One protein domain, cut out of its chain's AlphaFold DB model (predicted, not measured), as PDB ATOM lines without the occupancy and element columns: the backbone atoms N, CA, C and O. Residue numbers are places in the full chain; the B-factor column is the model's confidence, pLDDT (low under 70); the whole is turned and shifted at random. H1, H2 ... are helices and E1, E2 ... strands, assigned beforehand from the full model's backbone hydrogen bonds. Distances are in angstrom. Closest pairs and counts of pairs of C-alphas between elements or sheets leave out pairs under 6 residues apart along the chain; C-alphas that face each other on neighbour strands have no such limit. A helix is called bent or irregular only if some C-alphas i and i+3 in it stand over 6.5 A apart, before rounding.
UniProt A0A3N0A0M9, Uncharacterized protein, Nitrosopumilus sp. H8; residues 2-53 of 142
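This is residues 2 to 53 of the 142 residues of an uncharacterized protein of Nitrosopumilus sp. H8 (UniProt A0A3N0A0M9). At one end of a loose, flat trace is a small hairpin of two strands, E1 and E2, with the short helix H2 next to it; at the other end a loop holds the short helix H1. A short parallel pairing of residues 9 to 10 with residues 26 to 27 ties the base of this loop, and residues 2 to 8 run from that base as a tail. The 52 printed residues have H1, H2, E1 and E2 in that order, an antiparallel sheet E1 - E2 and the class mixed, helices and strands, with under half of the residues in named elements. The radius of gyration of the C-alphas is 13.0 A and the spans are 33 by 32 by 15 A.

Residues 2 to 16 hold no named element. H1, residues 17 to 21, is apart from H2, residues 29 to 36, and from the antiparallel strands E1, residues 40 to 45, and E2, residues 48 to 52. The closest C-alphas of H2 and E2 are those of Val 34 and Ser 52, 6.0 A apart; of H2 and E1, those of Val 34 and Tyr 40, 5.5 A apart. E1 and E2 form a hairpin, their directions at 149 degrees, with N 41 and O 51 at 2.7 A and N 51 and O 41 at 2.8 A, within hydrogen-bond range. In H1 every O i to N i+4 pair is within range; in H2 1 of 4 is, and 3 of 5 O i to N i+3 pairs are.

H1 begins at C-alpha 17, (17.503, 7.999, -13.273). H2 is 11.6 A long and irregular, C-alphas 30 and 33 being 7.0 A apart. E1 is 14.4 A long and E2 11.0 A, ending at C-alpha 52, (38.483, 8.088, -22.120).

The C-alphas of Phe 2 and Arg 37 are the two farthest apart, 34.7 A. The printed part has no cut and no long link between named elements. Its mean pLDDT is 76.3; residues 2 to 7, 11, 24 to 27 and 46 are under 70.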
ATOM      1  N   PHE A   2      42.171   9.340   2.531       48.34
ATOM      2  CA  PHE A   2      41.544  10.508   1.912       48.34
ATOM      3  C   PHE A   2      40.164  10.096   1.408       48.34
ATOM      4  O   PHE A   2      39.988   8.951   0.988       48.34
ATOM      5  N   ASP A   3      39.200  11.009   1.482       61.69
ATOM      6  CA  ASP A   3      37.856  10.771   0.969       61.69
ATOM      7  C   ASP A   3      37.884  10.871  -0.560       61.69
ATOM      8  O   ASP A   3      38.270  11.899  -1.124       61.69
ATOM      9  N   LEU A   4      37.517   9.782  -1.239       63.66
ATOM     10  CA  LEU A   4      37.345   9.772  -2.687       63.66
ATOM     11  C   LEU A   4      35.908  10.186  -3.011       63.66
ATOM     12  O   LEU A   4      34.978   9.391  -2.888       63.66
ATOM     13  N   CYS A   5      35.733  11.432  -3.439       60.88
ATOM     14  CA  CYS A   5      34.463  11.904  -3.980       60.88
ATOM     15  C   CYS A   5      34.368  11.511  -5.460       60.88
ATOM     16  O   CYS A   5      35.173  11.971  -6.271       60.88
ATOM     17  N   VAL A   6      33.396  10.661  -5.803       67.88
ATOM     18  CA  VAL A   6      33.127  10.233  -7.182       67.88
ATOM     19  C   VAL A   6      31.868  10.931  -7.683       67.88
ATOM     20  O   VAL A   6      30.786  10.717  -7.139       67.88
ATOM     21  N   ASP A   7      32.013  11.742  -8.729       69.88
ATOM     22  CA  ASP A   7      30.878  12.319  -9.448       69.88
ATOM     23  C   ASP A   7      30.394  11.331 -10.517       69.88
ATOM     24  O   ASP A   7      31.184  10.828 -11.320       69.88
ATOM     25  N   LEU A   8      29.087  11.062 -10.547       71.00
ATOM     26  CA  LEU A   8      28.465  10.270 -11.606       71.00
ATOM     27  C   LEU A   8      28.137  11.183 -12.790       71.00
ATOM     28  O   LEU A   8      27.283  12.068 -12.692       71.00
ATOM     29  N   ILE A   9      28.822  10.947 -13.905       75.56
ATOM     30  CA  ILE A   9      28.651  11.674 -15.163       75.56
ATOM     31  C   ILE A   9      28.095  10.701 -16.198       75.56
ATOM     32  O   ILE A   9      28.548   9.560 -16.288       75.56
ATOM     33  N   VAL A  10      27.108  11.151 -16.966       70.00
ATOM     34  CA  VAL A  10      26.473  10.365 -18.030       70.00
ATOM     35  C   VAL A  10      26.652  11.068 -19.372       70.00
ATOM     36  O   VAL A  10      26.675  12.294 -19.442       70.00
ATOM     37  N   ASP A  11      26.763  10.305 -20.453       65.62
ATOM     38  CA  ASP A  11      26.701  10.840 -21.817       65.62
ATOM     39  C   ASP A  11      25.275  11.299 -22.167       65.62
ATOM     40  O   ASP A  11      25.076  12.281 -22.882       65.62
ATOM     41  N   ARG A  12      24.268  10.612 -21.614       73.69
ATOM     42  CA  ARG A  12      22.853  10.958 -21.737       73.69
ATOM     43  C   ARG A  12      22.103  10.652 -20.449       73.69
ATOM     44  O   ARG A  12      22.123   9.520 -19.980       73.69
ATOM     45  N   ILE A  13      21.369  11.632 -19.921       76.69
ATOM     46  CA  ILE A  13      20.532  11.450 -18.727       76.69
ATOM     47  C   ILE A  13      19.384  10.477 -19.049       76.69
ATOM     48  O   ILE A  13      18.521  10.809 -19.870       76.69
ATOM     49  N   PRO A  14      19.328   9.286 -18.420       78.31
ATOM     50  CA  PRO A  14      18.195   8.385 -18.573       78.31
ATOM     51  C   PRO A  14      16.937   9.023 -17.969       78.31
ATOM     52  O   PRO A  14      17.010   9.582 -16.872       78.31
ATOM     53  N   PRO A  15      15.767   8.917 -18.620       81.62
ATOM     54  CA  PRO A  15      14.559   9.630 -18.195       81.62
ATOM     55  C   PRO A  15      14.063   9.249 -16.790       81.62
ATOM     56  O   PRO A  15      13.348  10.028 -16.174       81.62
ATOM     57  N   ASN A  16      14.447   8.079 -16.272       85.25
ATOM     58  CA  ASN A  16      14.038   7.547 -14.971       85.25
ATOM     59  C   ASN A  16      15.178   7.490 -13.931       85.25
ATOM     60  O   ASN A  16      15.008   6.865 -12.887       85.25
ATOM     61  N   ILE A  17      16.346   8.098 -14.186       81.31
ATOM     62  CA  ILE A  17      17.503   7.999 -13.273       81.31
ATOM     63  C   ILE A  17      17.191   8.547 -11.873       81.31
ATOM     64  O   ILE A  17      17.615   7.971 -10.871       81.31
ATOM     65  N   HIS A  18      16.394   9.613 -11.801       77.88
ATOM     66  CA  HIS A  18      15.983  10.210 -10.539       77.88
ATOM     67  C   HIS A  18      15.088   9.255  -9.735       77.88
ATOM     68  O   HIS A  18      15.271   9.110  -8.532       77.88
ATOM     69  N   ASP A  19      14.176   8.541 -10.393       83.12
ATOM     70  CA  ASP A  19      13.259   7.611  -9.724       83.12
ATOM     71  C   ASP A  19      13.969   6.342  -9.221       83.12
ATOM     72  O   ASP A  19      13.544   5.741  -8.236       83.12
ATOM     73  N   VAL A  20      15.053   5.929  -9.889       84.69
ATOM     74  CA  VAL A  20      15.797   4.696  -9.570       84.69
ATOM     75  C   VAL A  20      16.905   4.939  -8.548       84.69
ATOM     76  O   VAL A  20      17.084   4.142  -7.631       84.69
ATOM     77  N   LEU A  21      17.679   6.011  -8.726       79.31
ATOM     78  CA  LEU A  21      18.907   6.263  -7.968       79.31
ATOM     79  C   LEU A  21      18.828   7.516  -7.089       79.31
ATOM     80  O   LEU A  21      19.727   7.734  -6.284       79.31
ATOM     81  N   ASN A  22      17.771   8.329  -7.219       79.00
ATOM     82  CA  ASN A  22      17.608   9.601  -6.508       79.00
ATOM     83  C   ASN A  22      18.830  10.532  -6.648       79.00
ATOM     84  O   ASN A  22      19.219  11.233  -5.713       79.00
ATOM     85  N   ILE A  23      19.446  10.511  -7.833       75.56
ATOM     86  CA  ILE A  23      20.555  11.382  -8.227       75.56
ATOM     87  C   ILE A  23      20.156  12.215  -9.447       75.56
ATOM     88  O   ILE A  23      19.353  11.785 -10.276       75.56
ATOM     89  N   ALA A  24      20.769  13.390  -9.577       68.88
ATOM     90  CA  ALA A  24      20.723  14.216 -10.777       68.88
ATOM     91  C   ALA A  24      22.118  14.189 -11.427       68.88
ATOM     92  O   ALA A  24      22.979  14.977 -11.024       68.88
ATOM     93  N   PRO A  25      22.393  13.243 -12.344       68.38
ATOM     94  CA  PRO A  25      23.708  13.137 -12.959       68.38
ATOM     95  C   PRO A  25      23.951  14.333 -13.883       68.38
ATOM     96  O   PRO A  25      23.019  14.869 -14.485       68.38
ATOM     97  N   VAL A  26      25.214  14.736 -13.992       68.00
ATOM     98  CA  VAL A  26      25.632  15.777 -14.938       68.00
ATOM     99  C   VAL A  26      25.808  15.131 -16.309       68.00
ATOM    100  O   VAL A  26      26.396  14.051 -16.402       68.00
ATOM    101  N   ASP A  27      25.297  15.776 -17.358       69.44
ATOM    102  CA  ASP A  27      25.564  15.371 -18.729       69.44
ATOM    103  C   ASP A  27      26.894  15.950 -19.220       69.44
ATOM    104  O   ASP A  27      27.163  17.143 -19.113       69.44
ATOM    105  N   GLU A  28      27.743  15.086 -19.772       76.50
ATOM    106  CA  GLU A  28      28.948  15.496 -20.490       76.50
ATOM    107  C   GLU A  28      28.878  14.914 -21.899       76.50
ATOM    108  O   GLU A  28      29.351  13.811 -22.174       76.50
ATOM    109  N   VAL A  29      28.248  15.667 -22.802       76.31
ATOM    110  CA  VAL A  29      28.016  15.258 -24.197       76.31
ATOM    111  C   VAL A  29      29.333  14.946 -24.915       76.31
ATOM    112  O   VAL A  29      29.373  14.102 -25.808       76.31
ATOM    113  N   LEU A  30      30.445  15.558 -24.494       79.00
ATOM    114  CA  LEU A  30      31.765  15.260 -25.049       79.00
ATOM    115  C   LEU A  30      32.247  13.837 -24.731       79.00
ATOM    116  O   LEU A  30      33.200  13.394 -25.358       79.00
ATOM    117  N   LEU A  31      31.610  13.100 -23.814       81.50
ATOM    118  CA  LEU A  31      31.914  11.689 -23.552       81.50
ATOM    119  C   LEU A  31      31.174  10.714 -24.478       81.50
ATOM    120  O   LEU A  31      31.566   9.551 -24.526       81.50
ATOM    121  N   GLU A  32      30.186  11.154 -25.267       82.12
ATOM    122  CA  GLU A  32      29.481  10.298 -26.241       82.12
ATOM    123  C   GLU A  32      30.435   9.432 -27.105       82.12
ATOM    124  O   GLU A  32      30.160   8.241 -27.298       82.12
ATOM    125  N   PRO A  33      31.588   9.938 -27.604       80.88
ATOM    126  CA  PRO A  33      32.503   9.140 -28.422       80.88
ATOM    127  C   PRO A  33      33.149   7.951 -27.691       80.88
ATOM    128  O   PRO A  33      33.540   6.988 -28.353       80.88
ATOM    129  N   VAL A  34      33.238   7.978 -26.354       82.62
ATOM    130  CA  VAL A  34      33.705   6.835 -25.543       82.62
ATOM    131  C   VAL A  34      32.784   5.641 -25.755       82.62
ATOM    132  O   VAL A  34      33.249   4.525 -25.957       82.62
ATOM    133  N   PHE A  35      31.476   5.886 -25.761       82.19
ATOM    134  CA  PHE A  35      30.459   4.841 -25.829       82.19
ATOM    135  C   PHE A  35      30.086   4.455 -27.264       82.19
ATOM    136  O   PHE A  35      29.590   3.356 -27.496       82.19
ATOM    137  N   THR A  36      30.314   5.347 -28.236       81.44
ATOM    138  CA  THR A  36      29.819   5.177 -29.614       81.44
ATOM    139  C   THR A  36      30.904   4.964 -30.670       81.44
ATOM    140  O   THR A  36      30.584   4.505 -31.768       81.44
ATOM    141  N   ARG A  37      32.168   5.325 -30.399       78.25
ATOM    142  CA  ARG A  37      33.241   5.393 -31.418       78.25
ATOM    143  C   ARG A  37      34.589   4.832 -30.962       78.25
ATOM    144  O   ARG A  37      35.605   5.136 -31.581       78.25
ATOM    145  N   ASP A  38      34.613   4.045 -29.890       82.00
ATOM    146  CA  ASP A  38      35.840   3.479 -29.317       82.00
ATOM    147  C   ASP A  38      36.928   4.540 -29.010       82.00
ATOM    148  O   ASP A  38      38.135   4.295 -29.124       82.00
ATOM    149  N   GLU A  39      36.525   5.754 -28.601       82.94
ATOM    150  CA  GLU A  39      37.448   6.829 -28.195       82.94
ATOM    151  C   GLU A  39      37.927   6.660 -26.744       82.94
ATOM    152  O   GLU A  39      37.901   7.579 -25.921       82.94
ATOM    153  N   TYR A  40      38.399   5.452 -26.437       85.75
ATOM    154  CA  TYR A  40      38.891   5.065 -25.125       85.75
ATOM    155  C   TYR A  40      40.162   4.215 -25.185       85.75
ATOM    156  O   TYR A  40      40.597   3.759 -26.243       85.75
ATOM    157  N   VAL A  41      40.761   4.015 -24.017       85.00
ATOM    158  CA  VAL A  41      41.857   3.091 -23.744       85.00
ATOM    159  C   VAL A  41      41.343   2.063 -22.745       85.00
ATOM    160  O   VAL A  41      40.688   2.423 -21.769       85.00
ATOM    161  N   LYS A  42      41.612   0.781 -22.992       85.94
ATOM    162  CA  LYS A  42      41.323  -0.262 -22.005       85.94
ATOM    163  C   LYS A  42      42.412  -0.256 -20.949       85.94
ATOM    164  O   LYS A  42      43.593  -0.287 -21.294       85.94
ATOM    165  N   ILE A  43      42.001  -0.223 -19.694       83.25
ATOM    166  CA  ILE A  43      42.885  -0.433 -18.552       83.25
ATOM    167  C   ILE A  43      42.337  -1.622 -17.765       83.25
ATOM    168  O   ILE A  43      41.155  -1.926 -17.858       83.25
ATOM    169  N   GLU A  44      43.201  -2.337 -17.058       80.81
ATOM    170  CA  GLU A  44      42.810  -3.455 -16.188       80.81
ATOM    171  C   GLU A  44      43.251  -3.143 -14.752       80.81
ATOM    172  O   GLU A  44      43.851  -3.954 -14.051       80.81
ATOM    173  N   GLU A  45      43.001  -1.905 -14.328       76.88
ATOM    174  CA  GLU A  45      43.458  -1.362 -13.053       76.88
ATOM    175  C   GLU A  45      42.260  -0.828 -12.269       76.88
ATOM    176  O   GLU A  45      41.344  -0.234 -12.832       76.88
ATOM    177  N   PHE A  46      42.246  -1.048 -10.951       69.88
ATOM    178  CA  PHE A  46      41.207  -0.539 -10.041       69.88
ATOM    179  C   PHE A  46      39.760  -0.952 -10.388       69.88
ATOM    180  O   PHE A  46      38.814  -0.302  -9.951       69.88
ATOM    181  N   GLY A  47      39.576  -2.032 -11.156       70.25
ATOM    182  CA  GLY A  47      38.256  -2.455 -11.642       70.25
ATOM    183  C   GLY A  47      37.670  -1.538 -12.721       70.25
ATOM    184  O   GLY A  47      36.486  -1.640 -13.028       70.25
ATOM    185  N   ILE A  48      38.479  -0.638 -13.282       70.00
ATOM    186  CA  ILE A  48      38.116   0.198 -14.422       70.00
ATOM    187  C   ILE A  48      38.438  -0.602 -15.677       70.00
ATOM    188  O   ILE A  48      39.572  -1.035 -15.829       70.00
ATOM    189  N   GLU A  49      37.467  -0.788 -16.570       75.81
ATOM    190  CA  GLU A  49      37.689  -1.481 -17.850       75.81
ATOM    191  C   GLU A  49      38.085  -0.514 -18.975       75.81
ATOM    192  O   GLU A  49      38.741  -0.892 -19.949       75.81
ATOM    193  N   ILE A  50      37.651   0.746 -18.868       81.69
ATOM    194  CA  ILE A  50      37.708   1.729 -19.947       81.69
ATOM    195  C   ILE A  50      38.008   3.124 -19.380       81.69
ATOM    196  O   ILE A  50      37.322   3.594 -18.476       81.69
ATOM    197  N   LEU A  51      38.996   3.810 -19.961       82.19
ATOM    198  CA  LEU A  51      39.319   5.214 -19.708       82.19
ATOM    199  C   LEU A  51      39.202   6.018 -21.006       82.19
ATOM    200  O   LEU A  51      39.753   5.622 -22.030       82.19
ATOM    201  N   SER A  52      38.532   7.169 -20.975       84.94
ATOM    202  CA  SER A  52      38.483   8.088 -22.120       84.94
ATOM    203  C   SER A  52      39.888   8.415 -22.625       84.94
ATOM    204  O   SER A  52      40.809   8.608 -21.826       84.94
ATOM    205  N   LYS A  53      40.067   8.526 -23.948       86.31
ATOM    206  CA  LYS A  53      41.367   8.950 -24.480       86.31
ATOM    207  C   LYS A  53      41.764  10.311 -23.894       86.31
ATOM    208  O   LYS A  53      40.897  11.176 -23.742       86.31
TER     209      LYS A  53